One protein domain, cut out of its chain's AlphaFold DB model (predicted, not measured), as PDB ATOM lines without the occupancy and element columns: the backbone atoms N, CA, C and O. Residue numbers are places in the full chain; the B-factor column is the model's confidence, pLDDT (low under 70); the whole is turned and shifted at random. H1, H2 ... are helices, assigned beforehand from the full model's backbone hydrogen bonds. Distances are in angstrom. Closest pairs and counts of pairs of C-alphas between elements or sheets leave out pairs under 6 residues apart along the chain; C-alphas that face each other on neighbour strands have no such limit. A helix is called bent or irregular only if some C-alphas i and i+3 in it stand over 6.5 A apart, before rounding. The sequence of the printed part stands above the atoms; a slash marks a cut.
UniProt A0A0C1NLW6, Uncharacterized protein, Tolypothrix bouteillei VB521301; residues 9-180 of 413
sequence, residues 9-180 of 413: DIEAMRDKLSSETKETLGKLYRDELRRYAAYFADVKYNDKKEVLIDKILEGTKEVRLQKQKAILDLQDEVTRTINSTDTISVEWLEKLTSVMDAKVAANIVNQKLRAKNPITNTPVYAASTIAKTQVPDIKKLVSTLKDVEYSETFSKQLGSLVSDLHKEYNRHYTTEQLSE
ATOM      1  N   ASP A   9      56.970  85.631  58.537       84.75
ATOM      2  CA  ASP A   9      57.086  84.566  59.543       84.75
ATOM      3  C   ASP A   9      58.520  84.022  59.623       84.75
ATOM      4  O   ASP A   9      59.015  83.708  60.708       84.75
ATOM      5  N   ILE A  10      59.195  83.912  58.474       85.19
ATOM      6  CA  ILE A  10      60.591  83.471  58.391       85.19
ATOM      7  C   ILE A  10      61.511  84.507  59.036       85.19
ATOM      8  O   ILE A  10      62.373  84.132  59.830       85.19
ATOM      9  N   GLU A  11      61.317  85.795  58.754       86.25
ATOM     10  CA  GLU A  11      62.094  86.891  59.344       86.25
ATOM     11  C   GLU A  11      61.906  86.975  60.863       86.25
ATOM     12  O   GLU A  11      62.893  86.958  61.602       86.25
ATOM     13  N   ALA A  12      60.664  86.932  61.352       85.75
ATOM     14  CA  ALA A  12      60.377  86.923  62.786       85.75
ATOM     15  C   ALA A  12      61.005  85.708  63.494       85.75
ATOM     16  O   ALA A  12      61.521  85.817  64.612       85.75
ATOM     17  N   MET A  13      61.000  84.540  62.842       90.12
ATOM     18  CA  MET A  13      61.629  83.338  63.388       90.12
ATOM     19  C   MET A  13      63.159  83.419  63.358       90.12
ATOM     20  O   MET A  13      63.805  82.974  64.310       90.12
ATOM     21  N   ARG A  14      63.751  84.003  62.303       88.69
ATOM     22  CA  ARG A  14      65.198  84.262  62.230       88.69
ATOM     23  C   ARG A  14      65.639  85.164  63.370       88.69
ATOM     24  O   ARG A  14      66.599  84.833  64.062       88.69
ATOM     25  N   ASP A  15      64.914  86.251  63.608       82.56
ATOM     26  CA  ASP A  15      65.223  87.179  64.689       82.56
ATOM     27  C   ASP A  15      65.114  86.518  66.057       82.56
ATOM     28  O   ASP A  15      66.053  86.618  66.852       82.56
ATOM     29  N   LYS A  16      64.034  85.769  66.299       87.31
ATOM     30  CA  LYS A  16      63.833  85.027  67.547       87.31
ATOM     31  C   LYS A  16      64.958  84.025  67.820       87.31
ATOM     32  O   LYS A  16      65.448  83.943  68.938       87.31
ATOM     33  N   LEU A  17      65.353  83.242  66.816       90.56
ATOM     34  CA  LEU A  17      66.327  82.161  66.993       90.56
ATOM     35  C   LEU A  17      67.783  82.628  66.876       90.56
ATOM     36  O   LEU A  17      68.693  81.918  67.299       90.56
ATOM     37  N   SER A  18      68.027  83.831  66.353       86.44
ATOM     38  CA  SER A  18      69.379  84.393  66.241       86.44
ATOM     39  C   SER A  18      70.075  84.606  67.594       86.44
ATOM     40  O   SER A  18      71.302  84.601  67.635       86.44
ATOM     41  N   SER A  19      69.335  84.736  68.701       81.88
ATOM     42  CA  SER A  19      69.888  84.836  70.062       81.88
ATOM     43  C   SER A  19      70.146  83.486  70.739       81.88
ATOM     44  O   SER A  19      70.766  83.445  71.799       81.88
ATOM     45  N   GLU A  20      69.699  82.374  70.153       87.38
ATOM     46  CA  GLU A  20      69.801  81.053  70.776       87.38
ATOM     47  C   GLU A  20      71.201  80.443  70.626       87.38
ATOM     48  O   GLU A  20      71.894  80.638  69.623       87.38
ATOM     49  N   THR A  21      71.642  79.673  71.623       86.75
ATOM     50  CA  THR A  21      72.926  78.954  71.568       86.75
ATOM     51  C   THR A  21      72.730  77.490  71.186       86.75
ATOM     52  O   THR A  21      71.639  76.937  71.330       86.75
ATOM     53  N   LYS A  22      73.807  76.816  70.758       89.25
ATOM     54  CA  LYS A  22      73.793  75.360  70.531       89.25
ATOM     55  C   LYS A  22      73.322  74.595  71.773       89.25
ATOM     56  O   LYS A  22      72.609  73.604  71.647       89.25
ATOM     57  N   GLU A  23      73.681  75.074  72.962       87.44
ATOM     58  CA  GLU A  23      73.270  74.481  74.233       87.44
ATOM     59  C   GLU A  23      71.776  74.702  74.510       87.44
ATOM     60  O   GLU A  23      71.076  73.756  74.872       87.44
ATOM     61  N   THR A  24      71.264  75.919  74.291       87.56
ATOM     62  CA  THR A  24      69.841  76.234  74.495       87.56
ATOM     63  C   THR A  24      68.961  75.443  73.530       87.56
ATOM     64  O   THR A  24      68.010  74.787  73.951       87.56
ATOM     65  N   LEU A  25      69.337  75.392  72.248       91.56
ATOM     66  CA  LEU A  25      68.666  74.563  71.244       91.56
ATOM     67  C   LEU A  25      68.788  73.065  71.573       91.56
ATOM     68  O   LEU A  25      67.854  72.293  71.356       91.56
ATOM     69  N   GLY A  26      69.909  72.654  72.168       89.00
ATOM     70  CA  GLY A  26      70.146  71.300  72.662       89.00
ATOM     71  C   GLY A  26      69.159  70.836  73.737       89.00
ATOM     72  O   GLY A  26      68.997  69.628  73.913       89.00
ATOM     73  N   LYS A  27      68.445  71.751  74.406       92.25
ATOM     74  CA  LYS A  27      67.430  71.436  75.429       92.25
ATOM     75  C   LYS A  27      66.031  71.196  74.847       92.25
ATOM     76  O   LYS A  27      65.212  70.566  75.505       92.25
ATOM     77  N   LEU A  28      65.773  71.622  73.610       92.69
ATOM     78  CA  LEU A  28      64.461  71.499  72.961       92.69
ATOM     79  C   LEU A  28      64.153  70.066  72.510       92.69
ATOM     80  O   LEU A  28      65.063  69.268  72.267       92.69
ATOM     81  N   TYR A  29      62.874  69.728  72.342       94.38
ATOM     82  CA  TYR A  29      62.493  68.433  71.774       94.38
ATOM     83  C   TYR A  29      62.787  68.371  70.269       94.38
ATOM     84  O   TYR A  29      62.809  69.381  69.564       94.38
ATOM     85  N   ARG A  30      63.004  67.157  69.742       91.38
ATOM     86  CA  ARG A  30      63.347  66.953  68.323       91.38
ATOM     87  C   ARG A  30      62.278  67.514  67.381       91.38
ATOM     88  O   ARG A  30      62.633  68.088  66.359       91.38
ATOM     89  N   ASP A  31      61.001  67.391  67.728       90.81
ATOM     90  CA  ASP A  31      59.904  67.903  66.899       90.81
ATOM     91  C   ASP A  31      59.820  69.433  66.900       90.81
ATOM     92  O   ASP A  31      59.518  70.033  65.869       90.81
ATOM     93  N   GLU A  32      60.180  70.086  68.008       92.12
ATOM     94  CA  GLU A  32      60.292  71.547  68.056       92.12
ATOM     95  C   GLU A  32      61.443  72.042  67.181       92.12
ATOM     96  O   GLU A  32      61.272  72.986  66.412       92.12
ATOM     97  N   LEU A  33      62.592  71.359  67.233       92.88
ATOM     98  CA  LEU A  33      63.736  71.655  66.370       92.88
ATOM     99  C   LEU A  33      63.417  71.411  64.894       92.88
ATOM    100  O   LEU A  33      63.822  72.209  64.057       92.88
ATOM    101  N   ARG A  34      62.647  70.364  64.557       91.88
ATOM    102  CA  ARG A  34      62.156  70.157  63.182       91.88
ATOM    103  C   ARG A  34      61.269  71.310  62.735       91.88
ATOM    104  O   ARG A  34      61.460  71.815  61.633       91.88
ATOM    105  N   ARG A  35      60.335  71.745  63.588       90.75
ATOM    106  CA  ARG A  35      59.452  72.879  63.294       90.75
ATOM    107  C   ARG A  35      60.249  74.157  63.055       90.75
ATOM    108  O   ARG A  35      59.933  74.871  62.118       90.75
ATOM    109  N   TYR A  36      61.264  74.440  63.870       93.12
ATOM    110  CA  TYR A  36      62.113  75.622  63.695       93.12
ATOM    111  C   TYR A  36      63.027  75.524  62.471       93.12
ATOM    112  O   TYR A  36      63.112  76.479  61.709       93.12
ATOM    113  N   ALA A  37      63.656  74.373  62.228       91.00
ATOM    114  CA  ALA A  37      64.519  74.169  61.064       91.00
ATOM    115  C   ALA A  37      63.751  74.274  59.733       91.00
ATOM    116  O   ALA A  37      64.306  74.768  58.753       91.00
ATOM    117  N   ALA A  38      62.472  73.878  59.710       89.88
ATOM    118  CA  ALA A  38      61.619  73.936  58.520       89.88
ATOM    119  C   ALA A  38      61.345  75.368  58.017       89.88
ATOM    120  O   ALA A  38      60.946  75.534  56.867       89.88
ATOM    121  N   TYR A  39      61.594  76.399  58.835       87.69
ATOM    122  CA  TYR A  39      61.542  77.795  58.382       87.69
ATOM    123  C   TYR A  39      62.717  78.170  57.470       87.69
ATOM    124  O   TYR A  39      62.618  79.149  56.734       87.69
ATOM    125  N   PHE A  40      63.836  77.442  57.533       86.81
ATOM    126  CA  PHE A  40      65.098  77.882  56.926       86.81
ATOM    127  C   PHE A  40      65.698  76.885  55.940       86.81
ATOM    128  O   PHE A  40      66.505  77.277  55.099       86.81
ATOM    129  N   ALA A  41      65.347  75.604  56.048       87.19
ATOM    130  CA  ALA A  41      65.930  74.540  55.246       87.19
ATOM    131  C   ALA A  41      64.940  73.389  55.040       87.19
ATOM    132  O   ALA A  41      63.988  73.220  55.799       87.19
ATOM    133  N   ASP A  42      65.215  72.547  54.043       86.50
ATOM    134  CA  ASP A  42      64.512  71.276  53.886       86.50
ATOM    135  C   ASP A  42      64.842  70.338  55.061       86.50
ATOM    136  O   ASP A  42      66.013  70.157  55.423       86.50
ATOM    137  N   VAL A  43      63.820  69.747  55.682       89.00
ATOM    138  CA  VAL A  43      63.939  68.924  56.896       89.00
ATOM    139  C   VAL A  43      63.459  67.512  56.602       89.00
ATOM    140  O   VAL A  43      62.293  67.290  56.281       89.00
ATOM    141  N   LYS A  44      64.341  66.525  56.788       88.75
ATOM    142  CA  LYS A  44      63.982  65.113  56.626       88.75
ATOM    143  C   LYS A  44      63.471  64.547  57.940       88.75
ATOM    144  O   LYS A  44      63.980  64.853  59.020       88.75
ATOM    145  N   TYR A  45      62.509  63.628  57.854       85.12
ATOM    146  CA  TYR A  45      61.967  62.963  59.038       85.12
ATOM    147  C   TYR A  45      63.063  62.269  59.863       85.12
ATOM    148  O   TYR A  45      63.026  62.293  61.084       85.12
ATOM    149  N   ASN A  46      64.099  61.699  59.251       89.25
ATOM    150  CA  ASN A  46      65.172  61.021  59.980       89.25
ATOM    151  C   ASN A  46      66.325  61.939  60.440       89.25
ATOM    152  O   ASN A  46      67.243  61.431  61.086       89.25
ATOM    153  N   ASP A  47      66.262  63.260  60.222       91.31
ATOM    154  CA  ASP A  47      67.318  64.194  60.644       91.31
ATOM    155  C   ASP A  47      67.538  64.135  62.159       91.31
ATOM    156  O   ASP A  47      66.596  64.267  62.955       91.31
ATOM    157  N   LYS A  48      68.787  63.884  62.566       93.75
ATOM    158  CA  LYS A  48      69.195  63.838  63.976       93.75
ATOM    159  C   LYS A  48      69.114  65.231  64.607       93.75
ATOM    160  O   LYS A  48      69.107  66.239  63.905       93.75
ATOM    161  N   LYS A  49      69.057  65.285  65.939       94.12
ATOM    162  CA  LYS A  49      68.888  66.534  66.694       94.12
ATOM    163  C   LYS A  49      69.986  67.547  66.368       94.12
ATOM    164  O   LYS A  49      69.698  68.714  66.138       94.12
ATOM    165  N   GLU A  50      71.218  67.074  66.266       93.62
ATOM    166  CA  GLU A  50      72.406  67.866  65.954       93.62
ATOM    167  C   GLU A  50      72.302  68.489  64.557       93.62
ATOM    168  O   GLU A  50      72.534  69.680  64.400       93.62
ATOM    169  N   VAL A  51      71.831  67.714  63.573       93.56
ATOM    170  CA  VAL A  51      71.620  68.179  62.191       93.56
ATOM    171  C   VAL A  51      70.555  69.278  62.133       93.56
ATOM    172  O   VAL A  51      70.697  70.241  61.385       93.56
ATOM    173  N   LEU A  52      69.488  69.160  62.928       93.62
ATOM    174  CA  LEU A  52      68.442  70.186  63.007       93.62
ATOM    175  C   LEU A  52      68.956  71.475  63.659       93.62
ATOM    176  O   LEU A  52      68.625  72.562  63.194       93.62
ATOM    177  N   ILE A  53      69.782  71.357  64.703       95.06
ATOM    178  CA  ILE A  53      70.426  72.507  65.349       95.06
ATOM    179  C   ILE A  53      71.352  73.217  64.359       95.06
ATOM    180  O   ILE A  53      71.262  74.433  64.222       95.06
ATOM    181  N   ASP A  54      72.180  72.476  63.623       93.69
ATOM    182  CA  ASP A  54      73.100  73.060  62.643       93.69
ATOM    183  C   ASP A  54      72.338  73.774  61.509       93.69
ATOM    184  O   ASP A  54      72.719  74.874  61.111       93.69
ATOM    185  N   LYS A  55      71.199  73.227  61.056       93.81
ATOM    186  CA  LYS A  55      70.308  73.896  60.086       93.81
ATOM    187  C   LYS A  55      69.716  75.205  60.620       93.81
ATOM    188  O   LYS A  55      69.640  76.179  59.877       93.81
ATOM    189  N   ILE A  56      69.313  75.252  61.894       94.25
ATOM    190  CA  ILE A  56      68.819  76.484  62.539       94.25
ATOM    191  C   ILE A  56      69.944  77.521  62.660       94.25
ATOM    192  O   ILE A  56      69.734  78.701  62.375       94.25
ATOM    193  N   LEU A  57      71.143  77.093  63.060       91.56
ATOM    194  CA  LEU A  57      72.299  77.977  63.206       91.56
ATOM    195  C   LEU A  57      72.751  78.555  61.858       91.56
ATOM    196  O   LEU A  57      73.016  79.751  61.777       91.56
ATOM    197  N   GLU A  58      72.773  77.750  60.793       92.69
ATOM    198  CA  GLU A  58      73.091  78.242  59.447       92.69
ATOM    199  C   GLU A  58      71.980  79.164  58.916       92.69
ATOM    200  O   GLU A  58      72.265  80.249  58.417       92.69
ATOM    201  N   GLY A  59      70.707  78.804  59.120       89.69
ATOM    202  CA  GLY A  59      69.551  79.610  58.709       89.69
ATOM    203  C   GLY A  59      69.431  80.978  59.395       89.69
ATOM    204  O   GLY A  59      68.750  81.866  58.878       89.69
ATOM    205  N   THR A  60      70.104  81.159  60.536       91.75
ATOM    206  CA  THR A  60      70.150  82.410  61.318       91.75
ATOM    207  C   THR A  60      71.497  83.133  61.232       91.75
ATOM    208  O   THR A  60      71.657  84.211  61.805       91.75
ATOM    209  N   LYS A  61      72.474  82.575  60.510       89.62
ATOM    210  CA  LYS A  61      73.870  83.035  60.487       89.62
ATOM    211  C   LYS A  61      74.037  84.489  60.074       89.62
ATOM    212  O   LYS A  61      74.802  85.206  60.709       89.62
ATOM    213  N   GLU A  62      73.319  84.936  59.050       87.00
ATOM    214  CA  GLU A  62      73.407  86.316  58.570       87.00
ATOM    215  C   GLU A  62      72.960  87.318  59.645       87.00
ATOM    216  O   GLU A  62      73.706  88.236  59.978       87.00
ATOM    217  N   VAL A  63      71.805  87.080  60.275       83.38
ATOM    218  CA  VAL A  63      71.284  87.918  61.370       83.38
ATOM    219  C   VAL A  63      72.226  87.890  62.575       83.38
ATOM    220  O   VAL A  63      72.470  88.916  63.207       83.38
ATOM    221  N   ARG A  64      72.821  86.731  62.881       81.81
ATOM    222  CA  ARG A  64      73.830  86.604  63.945       81.81
ATOM    223  C   ARG A  64      75.076  87.436  63.653       81.81
ATOM    224  O   ARG A  64      75.546  88.140  64.542       81.81
ATOM    225  N   LEU A  65      75.589  87.383  62.424       83.12
ATOM    226  CA  LEU A  65      76.746  88.174  61.996       83.12
ATOM    227  C   LEU A  65      76.436  89.673  61.998       83.12
ATOM    228  O   LEU A  65      77.271  90.454  62.442       83.12
ATOM    229  N   GLN A  66      75.238  90.080  61.573       79.94
ATOM    230  CA  GLN A  66      74.793  91.474  61.647       79.94
ATOM    231  C   GLN A  66      74.709  91.963  63.097       79.94
ATOM    232  O   GLN A  66      75.247  93.022  63.407       79.94
ATOM    233  N   LYS A  67      74.119  91.176  64.008       77.12
ATOM    234  CA  LYS A  67      74.076  91.497  65.445       77.12
ATOM    235  C   LYS A  67      75.475  91.561  66.055       77.12
ATOM    236  O   LYS A  67      75.768  92.480  66.810       77.12
ATOM    237  N   GLN A  68      76.363  90.634  65.697       77.25
ATOM    238  CA  GLN A  68      77.749  90.640  66.166       77.25
ATOM    239  C   GLN A  68      78.527  91.851  65.644       77.25
ATOM    240  O   GLN A  68      79.255  92.480  66.407       77.25
ATOM    241  N   LYS A  69      78.351  92.208  64.368       79.94
ATOM    242  CA  LYS A  69      78.943  93.412  63.785       79.94
ATOM    243  C   LYS A  69      78.403  94.672  64.457       79.94
ATOM    244  O   LYS A  69      79.198  95.515  64.832       79.94
ATOM    245  N   ALA A  70      77.095  94.763  64.689       72.06
ATOM    246  CA  ALA A  70      76.503  95.877  65.424       72.06
ATOM    247  C   ALA A  70      77.090  95.992  66.841       72.06
ATOM    248  O   ALA A  70      77.411  97.090  67.276       72.06
ATOM    249  N   ILE A  71      77.305  94.871  67.541       68.38
ATOM    250  CA  ILE A  71      77.983  94.865  68.846       68.38
ATOM    251  C   ILE A  71      79.422  95.382  68.726       68.38
ATOM    252  O   ILE A  71      79.821  96.199  69.550       68.38
ATOM    253  N   LEU A  72      80.192  94.940  67.727       75.75
ATOM    254  CA  LEU A  72      81.572  95.390  67.506       75.75
ATOM    255  C   LEU A  72      81.639  96.878  67.132       75.75
ATOM    256  O   LEU A  72      82.401  97.621  67.740       75.75
ATOM    257  N   ASP A  73      80.791  97.333  66.211       75.69
ATOM    258  CA  ASP A  73      80.695  98.737  65.805       75.69
ATOM    259  C   ASP A  73      80.331  99.622  67.012       75.69
ATOM    260  O   ASP A  73      80.891 100.703  67.190       75.69
ATOM    261  N   LEU A  74      79.448  99.136  67.894       66.19
ATOM    262  CA  LEU A  74      79.087  99.810  69.140       66.19
ATOM    263  C   LEU A  74      80.206  99.767  70.176       66.19
ATOM    264  O   LEU A  74      80.404 100.756  70.871       66.19
ATOM    265  N   GLN A  75      80.960  98.673  70.282       65.81
ATOM    266  CA  GLN A  75      82.158  98.606  71.124       65.81
ATOM    267  C   GLN A  75      83.222  99.601  70.653       65.81
ATOM    268  O   GLN A  75      83.831 100.279  71.482       65.81
ATOM    269  N   ASP A  76      83.404  99.752  69.344       72.75
ATOM    270  CA  ASP A  76      84.336 100.708  68.748       72.75
ATOM    271  C   ASP A  76      83.861 102.155  68.907       72.75
ATOM    272  O   ASP A  76      84.663 103.049  69.190       72.75
ATOM    273  N   GLU A  77      82.562 102.411  68.741       67.81
ATOM    274  CA  GLU A  77      81.945 103.717  68.984       67.81
ATOM    275  C   GLU A  77      82.060 104.101  70.461       67.81
ATOM    276  O   GLU A  77      82.487 105.213  70.772       67.81
ATOM    277  N   VAL A  78      81.764 103.166  71.366       62.56
ATOM    278  CA  VAL A  78      81.924 103.315  72.817       62.56
ATOM    279  C   VAL A  78      83.382 103.566  73.182       62.56
ATOM    280  O   VAL A  78      83.657 104.479  73.949       62.56
ATOM    281  N   THR A  79      84.331 102.823  72.614       65.19
ATOM    282  CA  THR A  79      85.771 103.031  72.849       65.19
ATOM    283  C   THR A  79      86.209 104.419  72.384       65.19
ATOM    284  O   THR A  79      86.946 105.112  73.088       65.19
ATOM    285  N   ARG A  80      85.691 104.889  71.243       67.19
ATOM    286  CA  ARG A  80      85.892 106.269  70.779       67.19
ATOM    287  C   ARG A  80      85.262 107.296  71.723       67.19
ATOM    288  O   ARG A  80      85.900 108.301  72.019       67.19
ATOM    289  N   THR A  81      84.066 107.033  72.258       62.97
ATOM    290  CA  THR A  81      83.394 107.941  73.208       62.97
ATOM    291  C   THR A  81      83.966 107.885  74.625       62.97
ATOM    292  O   THR A  81      83.800 108.849  75.371       62.97
ATOM    293  N   ILE A  82      84.643 106.810  75.031       60.22
ATOM    294  CA  ILE A  82      85.402 106.749  76.292       60.22
ATOM    295  C   ILE A  82      86.563 107.752  76.251       60.22
ATOM    296  O   ILE A  82      86.870 108.370  77.264       60.22
ATOM    297  N   ASN A  83      87.152 107.965  75.073       57.03
ATOM    298  CA  ASN A  83      88.222 108.944  74.863       57.03
ATOM    299  C   ASN A  83      87.707 110.369  74.581       57.03
ATOM    300  O   ASN A  83      88.506 111.303  74.508       57.03
ATOM    301  N   SER A  84      86.391 110.550  74.428       62.59
ATOM    302  CA  SER A  84      85.756 111.869  74.306       62.59
ATOM    303  C   SER A  84      85.431 112.443  75.686       62.59
ATOM    304  O   SER A  84      85.060 111.705  76.598       62.59
ATOM    305  N   THR A  85      85.500 113.764  75.835       58.03
ATOM    306  CA  THR A  85      85.102 114.477  77.063       58.03
ATOM    307  C   THR A  85      83.582 114.582  77.249       58.03
ATOM    308  O   THR A  85      83.130 115.248  78.179       58.03
ATOM    309  N   ASP A  86      82.790 113.957  76.377       65.81
ATOM    310  CA  ASP A  86      81.338 114.101  76.365       65.81
ATOM    311  C   ASP A  86      80.692 113.418  77.574       65.81
ATOM    312  O   ASP A  86      80.984 112.259  77.901       65.81
ATOM    313  N   THR A  87      79.766 114.137  78.210       70.69
ATOM    314  CA  THR A  87      78.968 113.653  79.340       70.69
ATOM    315  C   THR A  87      78.154 112.412  78.980       70.69
ATOM    316  O   THR A  87      77.717 112.244  77.843       70.69
ATOM    317  N   ILE A  88      77.906 111.544  79.965       80.06
ATOM    318  CA  ILE A  88      77.013 110.388  79.810       80.06
ATOM    319  C   ILE A  88      75.581 110.901  79.597       80.06
ATOM    320  O   ILE A  88      74.956 111.400  80.531       80.06
ATOM    321  N   SER A  89      75.073 110.804  78.366       82.75
ATOM    322  CA  SER A  89      73.711 111.211  78.011       82.75
ATOM    323  C   SER A  89      72.708 110.068  78.177       82.75
ATOM    324  O   SER A  89      73.072 108.888  78.222       82.75
ATOM    325  N   VAL A  90      71.423 110.428  78.237       83.38
ATOM    326  CA  VAL A  90      70.321 109.456  78.268       83.38
ATOM    327  C   VAL A  90      70.315 108.596  77.011       83.38
ATOM    328  O   VAL A  90      70.326 107.375  77.111       83.38
ATOM    329  N   GLU A  91      70.412 109.230  75.846       83.81
ATOM    330  CA  GLU A  91      70.430 108.571  74.535       83.81
ATOM    331  C   GLU A  91      71.571 107.550  74.421       83.81
ATOM    332  O   GLU A  91      71.398 106.450  73.894       83.81
ATOM    333  N   TRP A  92      72.749 107.874  74.965       84.31
ATOM    334  CA  TRP A  92      73.882 106.951  74.968       84.31
ATOM    335  C   TRP A  92      73.630 105.743  75.877       84.31
ATOM    336  O   TRP A  92      73.949 104.614  75.501       84.31
ATOM    337  N   LEU A  93      73.019 105.948  77.049       84.56
ATOM    338  CA  LEU A  93      72.632 104.857  77.947       84.56
ATOM    339  C   LEU A  93      71.512 103.989  77.354       84.56
ATOM    340  O   LEU A  93      71.563 102.765  77.479       84.56
ATOM    341  N   GLU A  94      70.537 104.575  76.666       85.31
ATOM    342  CA  GLU A  94      69.502 103.841  75.927       85.31
ATOM    343  C   GLU A  94      70.121 102.953  74.851       85.31
ATOM    344  O   GLU A  94      69.885 101.742  74.828       85.31
ATOM    345  N   LYS A  95      70.999 103.526  74.023       82.44
ATOM    346  CA  LYS A  95      71.717 102.798  72.977       82.44
ATOM    347  C   LYS A  95      72.544 101.659  73.572       82.44
ATOM    348  O   LYS A  95      72.372 100.515  73.164       82.44
ATOM    349  N   LEU A  96      73.356 101.937  74.594       82.38
ATOM    350  CA  LEU A  96      74.198 100.942  75.265       82.38
ATOM    351  C   LEU A  96      73.376  99.793  75.864       82.38
ATOM    352  O   LEU A  96      73.696  98.623  75.672       82.38
ATOM    353  N   THR A  97      72.303 100.114  76.585       83.50
ATOM    354  CA  THR A  97      71.477  99.098  77.249       83.50
ATOM    355  C   THR A  97      70.603  98.324  76.257       83.50
ATOM    356  O   THR A  97      70.208  97.195  76.540       83.50
ATOM    357  N   SER A  98      70.285  98.878  75.082       80.56
ATOM    358  CA  SER A  98      69.500  98.191  74.042       80.56
ATOM    359  C   SER A  98      70.211  97.000  73.390       80.56
ATOM    360  O   SER A  98      69.536  96.093  72.910       80.56
ATOM    361  N   VAL A  99      71.545  96.968  73.423       77.12
ATOM    362  CA  VAL A  99      72.350  96.014  72.638       77.12
ATOM    363  C   VAL A  99      73.261  95.099  73.455       77.12
ATOM    364  O   VAL A  99      73.834  94.164  72.900       77.12
ATOM    365  N   MET A 100      73.432  95.361  74.750       80.00
ATOM    366  CA  MET A 100      74.399  94.659  75.596       80.00
ATOM    367  C   MET A 100      73.749  94.101  76.854       80.00
ATOM    368  O   MET A 100      72.726  94.600  77.314       80.00
ATOM    369  N   ASP A 101      74.375  93.080  77.441       85.69
ATOM    370  CA  ASP A 101      73.997  92.617  78.768       85.69
ATOM    371  C   ASP A 101      74.397  93.632  79.853       85.69
ATOM    372  O   ASP A 101      75.339  94.422  79.720       85.69
ATOM    373  N   ALA A 102      73.688  93.562  80.976       85.62
ATOM    374  CA  ALA A 102      73.833  94.486  82.091       85.62
ATOM    375  C   ALA A 102      75.258  94.563  82.663       85.62
ATOM    376  O   ALA A 102      75.676  95.627  83.128       85.62
ATOM    377  N   LYS A 103      76.025  93.462  82.645       86.25
ATOM    378  CA  LYS A 103      77.381  93.442  83.216       86.25
ATOM    379  C   LYS A 103      78.362  94.161  82.303       86.25
ATOM    380  O   LYS A 103      79.177  94.949  82.787       86.25
ATOM    381  N   VAL A 104      78.275  93.910  80.999       82.69
ATOM    382  CA  VAL A 104      79.113  94.574  79.994       82.69
ATOM    383  C   VAL A 104      78.812  96.071  79.952       82.69
ATOM    384  O   VAL A 104      79.743  96.876  80.034       82.69
ATOM    385  N   ALA A 105      77.532  96.456  79.953       86.75
ATOM    386  CA  ALA A 105      77.130  97.860  80.005       86.75
ATOM    387  C   ALA A 105      77.680  98.576  81.257       86.75
ATOM    388  O   ALA A 105      78.234  99.669  81.157       86.75
ATOM    389  N   ALA A 106      77.599  97.951  82.439       88.44
ATOM    390  CA  ALA A 106      78.126  98.528  83.679       88.44
ATOM    391  C   ALA A 106      79.653  98.734  83.648       88.44
ATOM    392  O   ALA A 106      80.150  99.745  84.154       88.44
ATOM    393  N   ASN A 107      80.403  97.809  83.039       84.94
ATOM    394  CA  ASN A 107      81.853  97.945  82.864       84.94
ATOM    395  C   ASN A 107      82.208  99.140  81.970       84.94
ATOM    396  O   ASN A 107      83.074  99.935  82.336       84.94
ATOM    397  N   ILE A 108      81.512  99.288  80.842       84.44
ATOM    398  CA  ILE A 108      81.689 100.403  79.903       84.44
ATOM    399  C   ILE A 108      81.397 101.745  80.578       84.44
ATOM    400  O   ILE A 108      82.193 102.680  80.492       84.44
ATOM    401  N   VAL A 109      80.290 101.831  81.318       87.88
ATOM    402  CA  VAL A 109      79.934 103.033  82.082       87.88
ATOM    403  C   VAL A 109      81.022 103.375  83.101       87.88
ATOM    404  O   VAL A 109      81.447 104.525  83.178       87.88
ATOM    405  N   ASN A 110      81.526 102.392  83.852       87.62
ATOM    406  CA  ASN A 110      82.615 102.614  84.807       87.62
ATOM    407  C   ASN A 110      83.909 103.097  84.127       87.62
ATOM    408  O   ASN A 110      84.581 103.976  84.662       87.62
ATOM    409  N   GLN A 111      84.257 102.559  82.957       83.81
ATOM    410  CA  GLN A 111      85.414 103.027  82.190       83.81
ATOM    411  C   GLN A 111      85.250 104.487  81.763       83.81
ATOM    412  O   GLN A 111      86.171 105.273  81.962       83.81
ATOM    413  N   LYS A 112      84.067 104.873  81.268       84.00
ATOM    414  CA  LYS A 112      83.780 106.262  80.888       84.00
ATOM    415  C   LYS A 112      83.789 107.212  82.092       84.00
ATOM    416  O   LYS A 112      84.360 108.292  82.010       84.00
ATOM    417  N   LEU A 113      83.253 106.796  83.241       85.62
ATOM    418  CA  LEU A 113      83.325 107.575  84.487       85.62
ATOM    419  C   LEU A 113      84.769 107.803  84.959       85.62
ATOM    420  O   LEU A 113      85.069 108.839  85.543       85.62
ATOM    421  N   ARG A 114      85.663 106.842  84.702       83.06
ATOM    422  CA  ARG A 114      87.089 106.903  85.056       83.06
ATOM    423  C   ARG A 114      87.972 107.448  83.934       83.06
ATOM    424  O   ARG A 114      89.195 107.462  84.092       83.06
ATOM    425  N   ALA A 115      87.381 107.867  82.815       81.56
ATOM    426  CA  ALA A 115      88.127 108.395  81.691       81.56
ATOM    427  C   ALA A 115      88.950 109.610  82.127       81.56
ATOM    428  O   ALA A 115      88.557 110.395  82.999       81.56
ATOM    429  N   LYS A 116      90.121 109.748  81.513       79.69
ATOM    430  CA  LYS A 116      90.995 110.899  81.696       79.69
ATOM    431  C   LYS A 116      90.923 111.766  80.458       79.69
ATOM    432  O   LYS A 116      90.827 111.257  79.345       79.69
ATOM    433  N   ASN A 117      91.001 113.071  80.663       76.25
ATOM    434  CA  ASN A 117      91.166 114.002  79.569       76.25
ATOM    435  C   ASN A 117      92.488 113.665  78.844       76.25
ATOM    436  O   ASN A 117      93.533 113.609  79.498       76.25
ATOM    437  N   PRO A 118      92.462 113.424  77.522       74.06
ATOM    438  CA  PRO A 118      93.638 112.973  76.782       74.06
ATOM    439  C   PRO A 118      94.746 114.033  76.698       74.06
ATOM    440  O   PRO A 118      95.899 113.683  76.470       74.06
ATOM    441  N   ILE A 119      94.416 115.313  76.903       74.31
ATOM    442  CA  ILE A 119      95.360 116.435  76.861       74.31
ATOM    443  C   ILE A 119      96.010 116.641  78.231       74.31
ATOM    444  O   ILE A 119      97.228 116.744  78.334       74.31
ATOM    445  N   THR A 120      95.209 116.701  79.298       79.56
ATOM    446  CA  THR A 120      95.710 117.030  80.645       79.56
ATOM    447  C   THR A 120      96.079 115.802  81.478       79.56
ATOM    448  O   THR A 120      96.675 115.946  82.541       79.56
ATOM    449  N   ASN A 121      95.711 114.593  81.036       77.81
ATOM    450  CA  ASN A 121      95.833 113.337  81.789       77.81
ATOM    451  C   ASN A 121      95.169 113.380  83.185       77.81
ATOM    452  O   ASN A 121      95.463 112.565  84.067       77.81
ATOM    453  N   THR A 122      94.252 114.326  83.396       75.94
ATOM    454  CA  THR A 122      93.458 114.445  84.621       75.94
ATOM    455  C   THR A 122      92.136 113.697  84.459       75.94
ATOM    456  O   THR A 122      91.600 113.656  83.349       75.94
ATOM    457  N   PRO A 123      91.573 113.112  85.530       78.81
ATOM    458  CA  PRO A 123      90.236 112.519  85.480       78.81
ATOM    459  C   PRO A 123      89.192 113.520  84.967       78.81
ATOM    460  O   PRO A 123      89.224 114.687  85.355       78.81
ATOM    461  N   VAL A 124      88.267 113.064  84.115       78.44
ATOM    462  CA  VAL A 124      87.131 113.883  83.644       78.44
ATOM    463  C   VAL A 124      86.180 114.195  84.802       78.44
ATOM    464  O   VAL A 124      85.659 115.302  84.905       78.44
ATOM    465  N   TYR A 125      86.002 113.236  85.713       80.69
ATOM    466  CA  TYR A 125      85.208 113.394  86.924       80.69
ATOM    467  C   TYR A 125      86.061 113.150  88.167       80.69
ATOM    468  O   TYR A 125      86.825 112.185  88.238       80.69
ATOM    469  N   ALA A 126      85.877 113.988  89.187       80.25
ATOM    470  CA  ALA A 126      86.409 113.711  90.515       80.25
ATOM    471  C   ALA A 126      85.735 112.462  91.112       80.25
ATOM    472  O   ALA A 126      84.541 112.227  90.900       80.25
ATOM    473  N   ALA A 127      86.471 111.690  91.919       77.69
ATOM    474  CA  ALA A 127      85.945 110.486  92.574       77.69
ATOM    475  C   ALA A 127      84.674 110.770  93.402       77.69
ATOM    476  O   ALA A 127      83.736 109.970  93.409       77.69
ATOM    477  N   SER A 128      84.610 111.946  94.039       73.19
ATOM    478  CA  SER A 128      83.443 112.435  94.781       73.19
ATOM    479  C   SER A 128      82.210 112.611  93.888       73.19
ATOM    480  O   SER A 128      81.129 112.130  94.231       73.19
ATOM    481  N   THR A 129      82.371 113.250  92.726       81.69
ATOM    482  CA  THR A 129      81.313 113.479  91.733       81.69
ATOM    483  C   THR A 129      80.800 112.164  91.153       81.69
ATOM    484  O   THR A 129      79.589 111.980  91.019       81.69
ATOM    485  N   ILE A 130      81.705 111.219  90.869       83.81
ATOM    486  CA  ILE A 130      81.335 109.874  90.408       83.81
ATOM    487  C   ILE A 130      80.454 109.189  91.460       83.81
ATOM    488  O   ILE A 130      79.364 108.711  91.148       83.81
ATOM    489  N   ALA A 131      80.911 109.168  92.715       80.19
ATOM    490  CA  ALA A 131      80.259 108.428  93.787       80.19
ATOM    491  C   ALA A 131      78.923 109.041  94.246       80.19
ATOM    492  O   ALA A 131      77.991 108.291  94.536       80.19
ATOM    493  N   LYS A 132      78.826 110.374  94.347       77.12
ATOM    494  CA  LYS A 132      77.646 111.062  94.906       77.12
ATOM    495  C   LYS A 132      76.580 111.424  93.884       77.12
ATOM    496  O   LYS A 132      75.419 111.525  94.264       77.12
ATOM    497  N   THR A 133      76.971 111.651  92.636       82.44
ATOM    498  CA  THR A 133      76.071 112.220  91.627       82.44
ATOM    499  C   THR A 133      75.897 111.249  90.472       82.44
ATOM    500  O   THR A 133      74.813 110.709  90.280       82.44
ATOM    501  N   GLN A 134      76.985 110.919  89.773       87.00
ATOM    502  CA  GLN A 134      76.886 110.174  88.515       87.00
ATOM    503  C   GLN A 134      76.341 108.754  88.707       87.00
ATOM    504  O   GLN A 134      75.428 108.338  88.002       87.00
ATOM    505  N   VAL A 135      76.864 107.994  89.675       88.31
ATOM    506  CA  VAL A 135      76.417 106.609  89.897       88.31
ATOM    507  C   VAL A 135      74.939 106.537  90.319       88.31
ATOM    508  O   VAL A 135      74.219 105.724  89.734       88.31
ATOM    509  N   PRO A 136      74.450 107.336  91.291       87.50
ATOM    510  CA  PRO A 136      73.021 107.395  91.603       87.50
ATOM    511  C   PRO A 136      72.137 107.774  90.411       87.50
ATOM    512  O   PRO A 136      71.138 107.093  90.171       87.50
ATOM    513  N   ASP A 137      72.516 108.798  89.643       87.94
ATOM    514  CA  ASP A 137      71.713 109.290  88.518       87.94
ATOM    515  C   ASP A 137      71.617 108.254  87.394       87.94
ATOM    516  O   ASP A 137      70.526 107.967  86.899       87.94
ATOM    517  N   ILE A 138      72.732 107.599  87.059       90.75
ATOM    518  CA  ILE A 138      72.761 106.533  86.049       90.75
ATOM    519  C   ILE A 138      71.921 105.336  86.499       90.75
ATOM    520  O   ILE A 138      71.170 104.784  85.700       90.75
ATOM    521  N   LYS A 139      72.002 104.933  87.774       90.00
ATOM    522  CA  LYS A 139      71.169 103.836  88.302       90.00
ATOM    523  C   LYS A 139      69.683 104.160  88.202       90.00
ATOM    524  O   LYS A 139      68.902 103.306  87.787       90.00
ATOM    525  N   LYS A 140      69.303 105.393  88.552       88.94
ATOM    526  CA  LYS A 140      67.924 105.870  88.425       88.94
ATOM    527  C   LYS A 140      67.468 105.825  86.970       88.94
ATOM    528  O   LYS A 140      66.380 105.332  86.700       88.94
ATOM    529  N   LEU A 141      68.310 106.265  86.042       87.62
ATOM    530  CA  LEU A 141      67.972 106.251  84.627       87.62
ATOM    531  C   LEU A 141      67.852 104.829  84.068       87.62
ATOM    532  O   LEU A 141      66.870 104.508  83.414       87.62
ATOM    533  N   VAL A 142      68.799 103.936  84.357       89.06
ATOM    534  CA  VAL A 142      68.720 102.548  83.870       89.06
ATOM    535  C   VAL A 142      67.447 101.862  84.372       89.06
ATOM    536  O   VAL A 142      66.799 101.170  83.591       89.06
ATOM    537  N   SER A 143      67.028 102.141  85.612       88.62
ATOM    538  CA  SER A 143      65.772 101.613  86.163       88.62
ATOM    539  C   SER A 143      64.510 102.069  85.425       88.62
ATOM    540  O   SER A 143      63.484 101.405  85.526       88.62
ATOM    541  N   THR A 144      64.571 103.176  84.674       88.06
ATOM    542  CA  THR A 144      63.451 103.644  83.843       88.06
ATOM    543  C   THR A 144      63.495 103.112  82.412       88.06
ATOM    544  O   THR A 144      62.480 103.159  81.727       88.06
ATOM    545  N   LEU A 145      64.649 102.625  81.947       84.31
ATOM    546  CA  LEU A 145      64.862 102.217  80.552       84.31
ATOM    547  C   LEU A 145      64.706 100.710  80.320       84.31
ATOM    548  O   LEU A 145      64.526 100.277  79.183       84.31
ATOM    549  N   LYS A 146      64.841  99.900  81.373       84.44
ATOM    550  CA  LYS A 146      64.939  98.439  81.287       84.44
ATOM    551  C   LYS A 146      64.067  97.745  82.316       84.44
ATOM    552  O   LYS A 146      63.576  98.362  83.255       84.44
ATOM    553  N   ASP A 147      63.883  96.443  82.132       86.06
ATOM    554  CA  ASP A 147      63.195  95.617  83.112       86.06
ATOM    555  C   ASP A 147      63.959  95.555  84.449       86.06
ATOM    556  O   ASP A 147      65.118  95.974  84.579       86.06
ATOM    557  N   VAL A 148      63.265  95.045  85.464       86.00
ATOM    558  CA  VAL A 148      63.744  95.008  86.849       86.00
ATOM    559  C   VAL A 148      65.011  94.157  86.981       86.00
ATOM    560  O   VAL A 148      65.967  94.595  87.620       86.00
ATOM    561  N   GLU A 149      65.068  92.990  86.337       87.75
ATOM    562  CA  GLU A 149      66.187  92.049  86.469       87.75
ATOM    563  C   GLU A 149      67.471  92.609  85.839       87.75
ATOM    564  O   GLU A 149      68.557  92.565  86.440       87.75
ATOM    565  N   TYR A 150      67.348  93.209  84.652       90.69
ATOM    566  CA  TYR A 150      68.451  93.909  84.003       90.69
ATOM    567  C   TYR A 150      68.964  95.055  84.884       90.69
ATOM    568  O   TYR A 150      70.169  95.178  85.131       90.69
ATOM    569  N   SER A 151      68.046  95.886  85.384       88.38
ATOM    570  CA  SER A 151      68.362  97.080  86.172       88.38
ATOM    571  C   SER A 151      69.052  96.745  87.495       88.38
ATOM    572  O   SER A 151      70.009  97.422  87.889       88.38
ATOM    573  N   GLU A 152      68.619  95.679  88.166       89.12
ATOM    574  CA  GLU A 152      69.246  95.171  89.388       89.12
ATOM    575  C   GLU A 152      70.657  94.642  89.123       89.12
ATOM    576  O   GLU A 152      71.607  95.008  89.828       89.12
ATOM    577  N   THR A 153      70.821  93.837  88.069       90.94
ATOM    578  CA  THR A 153      72.121  93.280  87.674       90.94
ATOM    579  C   THR A 153      73.113  94.391  87.336       90.94
ATOM    580  O   THR A 153      74.242  94.393  87.842       90.94
ATOM    581  N   PHE A 154      72.680  95.376  86.546       93.00
ATOM    582  CA  PHE A 154      73.478  96.546  86.188       93.00
ATOM    583  C   PHE A 154      73.880  97.332  87.441       93.00
ATOM    584  O   PHE A 154      75.058  97.618  87.661       93.00
ATOM    585  N   SER A 155      72.910  97.641  88.307       90.38
ATOM    586  CA  SER A 155      73.124  98.451  89.511       90.38
ATOM    587  C   SER A 155      74.093  97.803  90.495       90.38
ATOM    588  O   SER A 155      74.924  98.498  91.096       90.38
ATOM    589  N   LYS A 156      74.002  96.478  90.656       89.69
ATOM    590  CA  LYS A 156      74.906  95.687  91.493       89.69
ATOM    591  C   LYS A 156      76.321  95.686  90.921       89.69
ATOM    592  O   LYS A 156      77.271  95.950  91.659       89.69
ATOM    593  N   GLN A 157      76.458  95.443  89.617       91.56
ATOM    594  CA  GLN A 157      77.759  95.408  88.954       91.56
ATOM    595  C   GLN A 157      78.446  96.778  89.001       91.56
ATOM    596  O   GLN A 157      79.579  96.874  89.471       91.56
ATOM    597  N   LEU A 158      77.747  97.847  88.603       90.38
ATOM    598  CA  LEU A 158      78.289  99.204  88.635       90.38
ATOM    599  C   LEU A 158      78.685  99.607  90.061       90.38
ATOM    600  O   LEU A 158      79.765 100.148  90.266       90.38
ATOM    601  N   GLY A 159      77.848  99.284  91.057       86.00
ATOM    602  CA  GLY A 159      78.144  99.535  92.470       86.00
ATOM    603  C   GLY A 159      79.417  98.844  92.965       86.00
ATOM    604  O   GLY A 159      80.190  99.452  93.700       86.00
ATOM    605  N   SER A 160      79.661  97.603  92.536       86.38
ATOM    606  CA  SER A 160      80.886  96.867  92.865       86.38
ATOM    607  C   SER A 160      82.130  97.540  92.270       86.38
ATOM    608  O   SER A 160      83.097  97.808  92.985       86.38
ATOM    609  N   LEU A 161      82.073  97.907  90.986       84.56
ATOM    610  CA  LEU A 161      83.194  98.496  90.234       84.56
ATOM    611  C   LEU A 161      83.626  99.881  90.742       84.56
ATOM    612  O   LEU A 161      84.795 100.260  90.632       84.56
ATOM    613  N   VAL A 162      82.687 100.647  91.298       83.75
ATOM    614  CA  VAL A 162      82.945 101.985  91.860       83.75
ATOM    615  C   VAL A 162      83.146 101.966  93.376       83.75
ATOM    616  O   VAL A 162      83.387 103.013  93.973       83.75
ATOM    617  N   SER A 163      83.081 100.793  94.016       80.88
ATOM    618  CA  SER A 163      83.198 100.677  95.474       80.88
ATOM    619  C   SER A 163      84.538 101.199  96.003       80.88
ATOM    620  O   SER A 163      84.572 101.838  97.053       80.88
ATOM    621  N   ASP A 164      85.627 101.013  95.255       72.88
ATOM    622  CA  ASP A 164      86.947 101.511  95.647       72.88
ATOM    623  C   ASP A 164      87.060 103.036  95.536       72.88
ATOM    624  O   ASP A 164      87.657 103.650  96.413       72.88
ATOM    625  N   LEU A 165      86.386 103.667  94.563       70.06
ATOM    626  CA  LEU A 165      86.274 105.135  94.500       70.06
ATOM    627  C   LEU A 165      85.472 105.678  95.682       70.06
ATOM    628  O   LEU A 165      85.796 106.727  96.227       70.06
ATOM    629  N   HIS A 166      84.431 104.955  96.103       67.00
ATOM    630  CA  HIS A 166      83.651 105.329  97.278       67.00
ATOM    631  C   HIS A 166      84.497 105.257  98.559       67.00
ATOM    632  O   HIS A 166      84.408 106.142  99.408       67.00
ATOM    633  N   LYS A 167      85.356 104.237  98.692       69.75
ATOM    634  CA  LYS A 167      86.314 104.126  99.805       69.75
ATOM    635  C   LYS A 167      87.377 105.224  99.760       69.75
ATOM    636  O   LYS A 167      87.656 105.816 100.795       69.75
ATOM    637  N   GLU A 168      87.950 105.491  98.588       65.25
ATOM    638  CA  GLU A 168      88.965 106.528  98.375       65.25
ATOM    639  C   GLU A 168      88.408 107.917  98.695       65.25
ATOM    640  O   GLU A 168      88.983 108.635  99.511       65.25
ATOM    641  N   TYR A 169      87.231 108.251  98.160       65.81
ATOM    642  CA  TYR A 169      86.516 109.479  98.496       65.81
ATOM    643  C   TYR A 169      86.265 109.597 100.001       65.81
ATOM    644  O   TYR A 169      86.614 110.612 100.594       65.81
ATOM    645  N   ASN A 170      85.681 108.568 100.627       62.81
ATOM    646  CA  ASN A 170      85.389 108.614 102.058       62.81
ATOM    647  C   ASN A 170      86.672 108.788 102.875       62.81
ATOM    648  O   ASN A 170      86.667 109.542 103.838       62.81
ATOM    649  N   ARG A 171      87.782 108.160 102.471       62.56
ATOM    650  CA  ARG A 171      89.078 108.327 103.133       62.56
ATOM    651  C   ARG A 171      89.590 109.765 103.026       62.56
ATOM    652  O   ARG A 171      89.896 110.346 104.058       62.56
ATOM    653  N   HIS A 172      89.644 110.338 101.821       60.06
ATOM    654  CA  HIS A 172      90.102 111.719 101.616       60.06
ATOM    655  C   HIS A 172      89.209 112.732 102.329       60.06
ATOM    656  O   HIS A 172      89.708 113.567 103.073       60.06
ATOM    657  N   TYR A 173      87.892 112.591 102.182       55.72
ATOM    658  CA  TYR A 173      86.912 113.446 102.838       55.72
ATOM    659  C   TYR A 173      87.015 113.371 104.362       55.72
ATOM    660  O   TYR A 173      86.996 114.399 105.026       55.72
ATOM    661  N   THR A 174      87.162 112.174 104.939       59.50
ATOM    662  CA  THR A 174      87.373 112.040 106.385       59.50
ATOM    663  C   THR A 174      88.685 112.698 106.809       59.50
ATOM    664  O   THR A 174      88.683 113.419 107.793       59.50
ATOM    665  N   THR A 175      89.787 112.529 106.076       58.91
ATOM    666  CA  THR A 175      91.065 113.170 106.431       58.91
ATOM    667  C   THR A 175      91.016 114.701 106.334       58.91
ATOM    668  O   THR A 175      91.460 115.365 107.265       58.91
ATOM    669  N   GLU A 176      90.441 115.263 105.267       56.88
ATOM    670  CA  GLU A 176      90.275 116.718 105.104       56.88
ATOM    671  C   GLU A 176      89.364 117.302 106.190       56.88
ATOM    672  O   GLU A 176      89.763 118.234 106.888       56.88
ATOM    673  N   GLN A 177      88.196 116.694 106.433       57.84
ATOM    674  CA  GLN A 177      87.290 117.137 107.498       57.84
ATOM    675  C   GLN A 177      87.934 117.080 108.886       57.84
ATOM    676  O   GLN A 177      87.729 117.980 109.695       57.84
ATOM    677  N   LEU A 178      88.708 116.030 109.179       59.38
ATOM    678  CA  LEU A 178      89.425 115.920 110.450       59.38
ATOM    679  C   LEU A 178      90.481 117.022 110.601       59.38
ATOM    680  O   LEU A 178      90.651 117.546 111.699       59.38
ATOM    681  N   SER A 179      91.159 117.396 109.511       55.62
ATOM    682  CA  SER A 179      92.125 118.499 109.525       55.62
ATOM    683  C   SER A 179      91.462 119.865 109.736       55.62
ATOM    684  O   SER A 179      91.959 120.645 110.543       55.62
ATOM    685  N   GLU A 180      90.298 120.112 109.123       58.91
ATOM    686  CA  GLU A 180      89.502 121.331 109.343       58.91
ATOM    687  C   GLU A 180      88.955 121.412 110.778       58.91
ATOM    688  O   GLU A 180      89.007 122.466 111.412       58.91
TER     689      GLU A 180
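What this domain is: This is residues 9 to 180 of the 413 residues of an uncharacterized protein of Tolypothrix bouteillei VB521301 (UniProt A0A0C1NLW6). Two lobes of helices lie far apart along one axis and are bridged by a single long helix, H5: a small lobe of H1, H2, H3 and H4 at one end, and a larger one of H6, H7, H8 and H9 at the other. H10 continues the length away from the larger lobe, and its residues 174 to 180 stick out free. The printed part has 172 residues with ten named helices, H1 to H10 in that order, and no named strand; the class is all helix. The whole is loose, with a radius of gyration of the C-alphas of 22.4 A and spans of 82 by 30 by 24 A.

Where its parts are: H1 takes residues 9 to 18 and begins at C-alpha 9, (57.086, 84.566, 59.543). H2 takes residues 22 to 26, H3 residues 30 to 37, and H4 residues 49 to 59, 15.3 A from first to last C-alpha. H5, the longest helix, takes residues 61 to 82 and measures 30.7 A, from C-alpha 61 at (73.870, 83.035, 60.487) to C-alpha 82 at (85.402, 106.749, 76.292). H6 takes residues 90 to 99 and H7 residues 102 to 113, 16.3 A long. H8 takes residues 127 to 145, 25.6 A long, with a kink of 35 degrees near residue 134; it is only just irregular, C-alphas 132 and 135 being 6.8 A apart. H9 takes residues 148 to 161 and measures 20.0 A. H10 takes residues 163 to 180, 25.7 A, and ends at C-alpha 180, (89.502, 121.331, 109.343).

How they stand to each other: H3 and H4 touch at a shallow tilt of 16 degrees, the same way; their closest C-alphas, Ala 37 and Ile 56, are 5.1 A apart. H2 touches H4, closest at the C-alphas of Leu 25 and Ile 53, 6.5 A. H1 and H4 only just touch, with 3 pairs of C-alphas within 8 A, the closest those of Arg 14 and Gly 59 at 7.3 A. H5 touches H1 with residues 61 to 64 alone, closest at the C-alphas of Ser 18 and Arg 64, 5.5 A. H5, H6, H7, H8 and H9 form an up and down bundle, each running against the one before it. H5 touches H7 with residues 78 to 82 alone, at a shallow tilt of 24 degrees; the closest C-alphas, Ile 82 and Lys 112, are 4.9 A apart. H7 and H9 touch at a steep tilt of 42 degrees, the same way, closest at the C-alphas of Ala 102 and Phe 154, 4.6 A. H8 and H9 form a helical hairpin at a shallow tilt of 13 degrees, with the C-alphas of Ser 143 and Ser 151 closest at 5.2 A. H6 touches H8 at residues 141 to 145 of H8 alone, closest at the C-alphas of Glu 94 and Leu 145, 6.7 A. H10 touches H8 with residues 165 to 169 alone, closest at the C-alphas of Ser 128 and Tyr 169, 5.7 A. Among the pairs that stay apart are H3 and H5, and H4 and H7. Every O i to N i+4 pair is within hydrogen-bond range in H1, H2, H3, H4, H5, H7, H9 and H10, against 5 of 6 in H6 and 12 of 15 in H8.

The domain as a whole: The two C-alphas farthest apart, those of Tyr 45 and Glu 180, are 81.8 A apart. The printed part has no cut. The links from H3 to H4, 11 residues, and from H7 to H8, 13 residues, are long. The mean pLDDT of the printed part is 81.8; residues 71, 74 to 75, 77 to 86 and 166 to 180 are under 70.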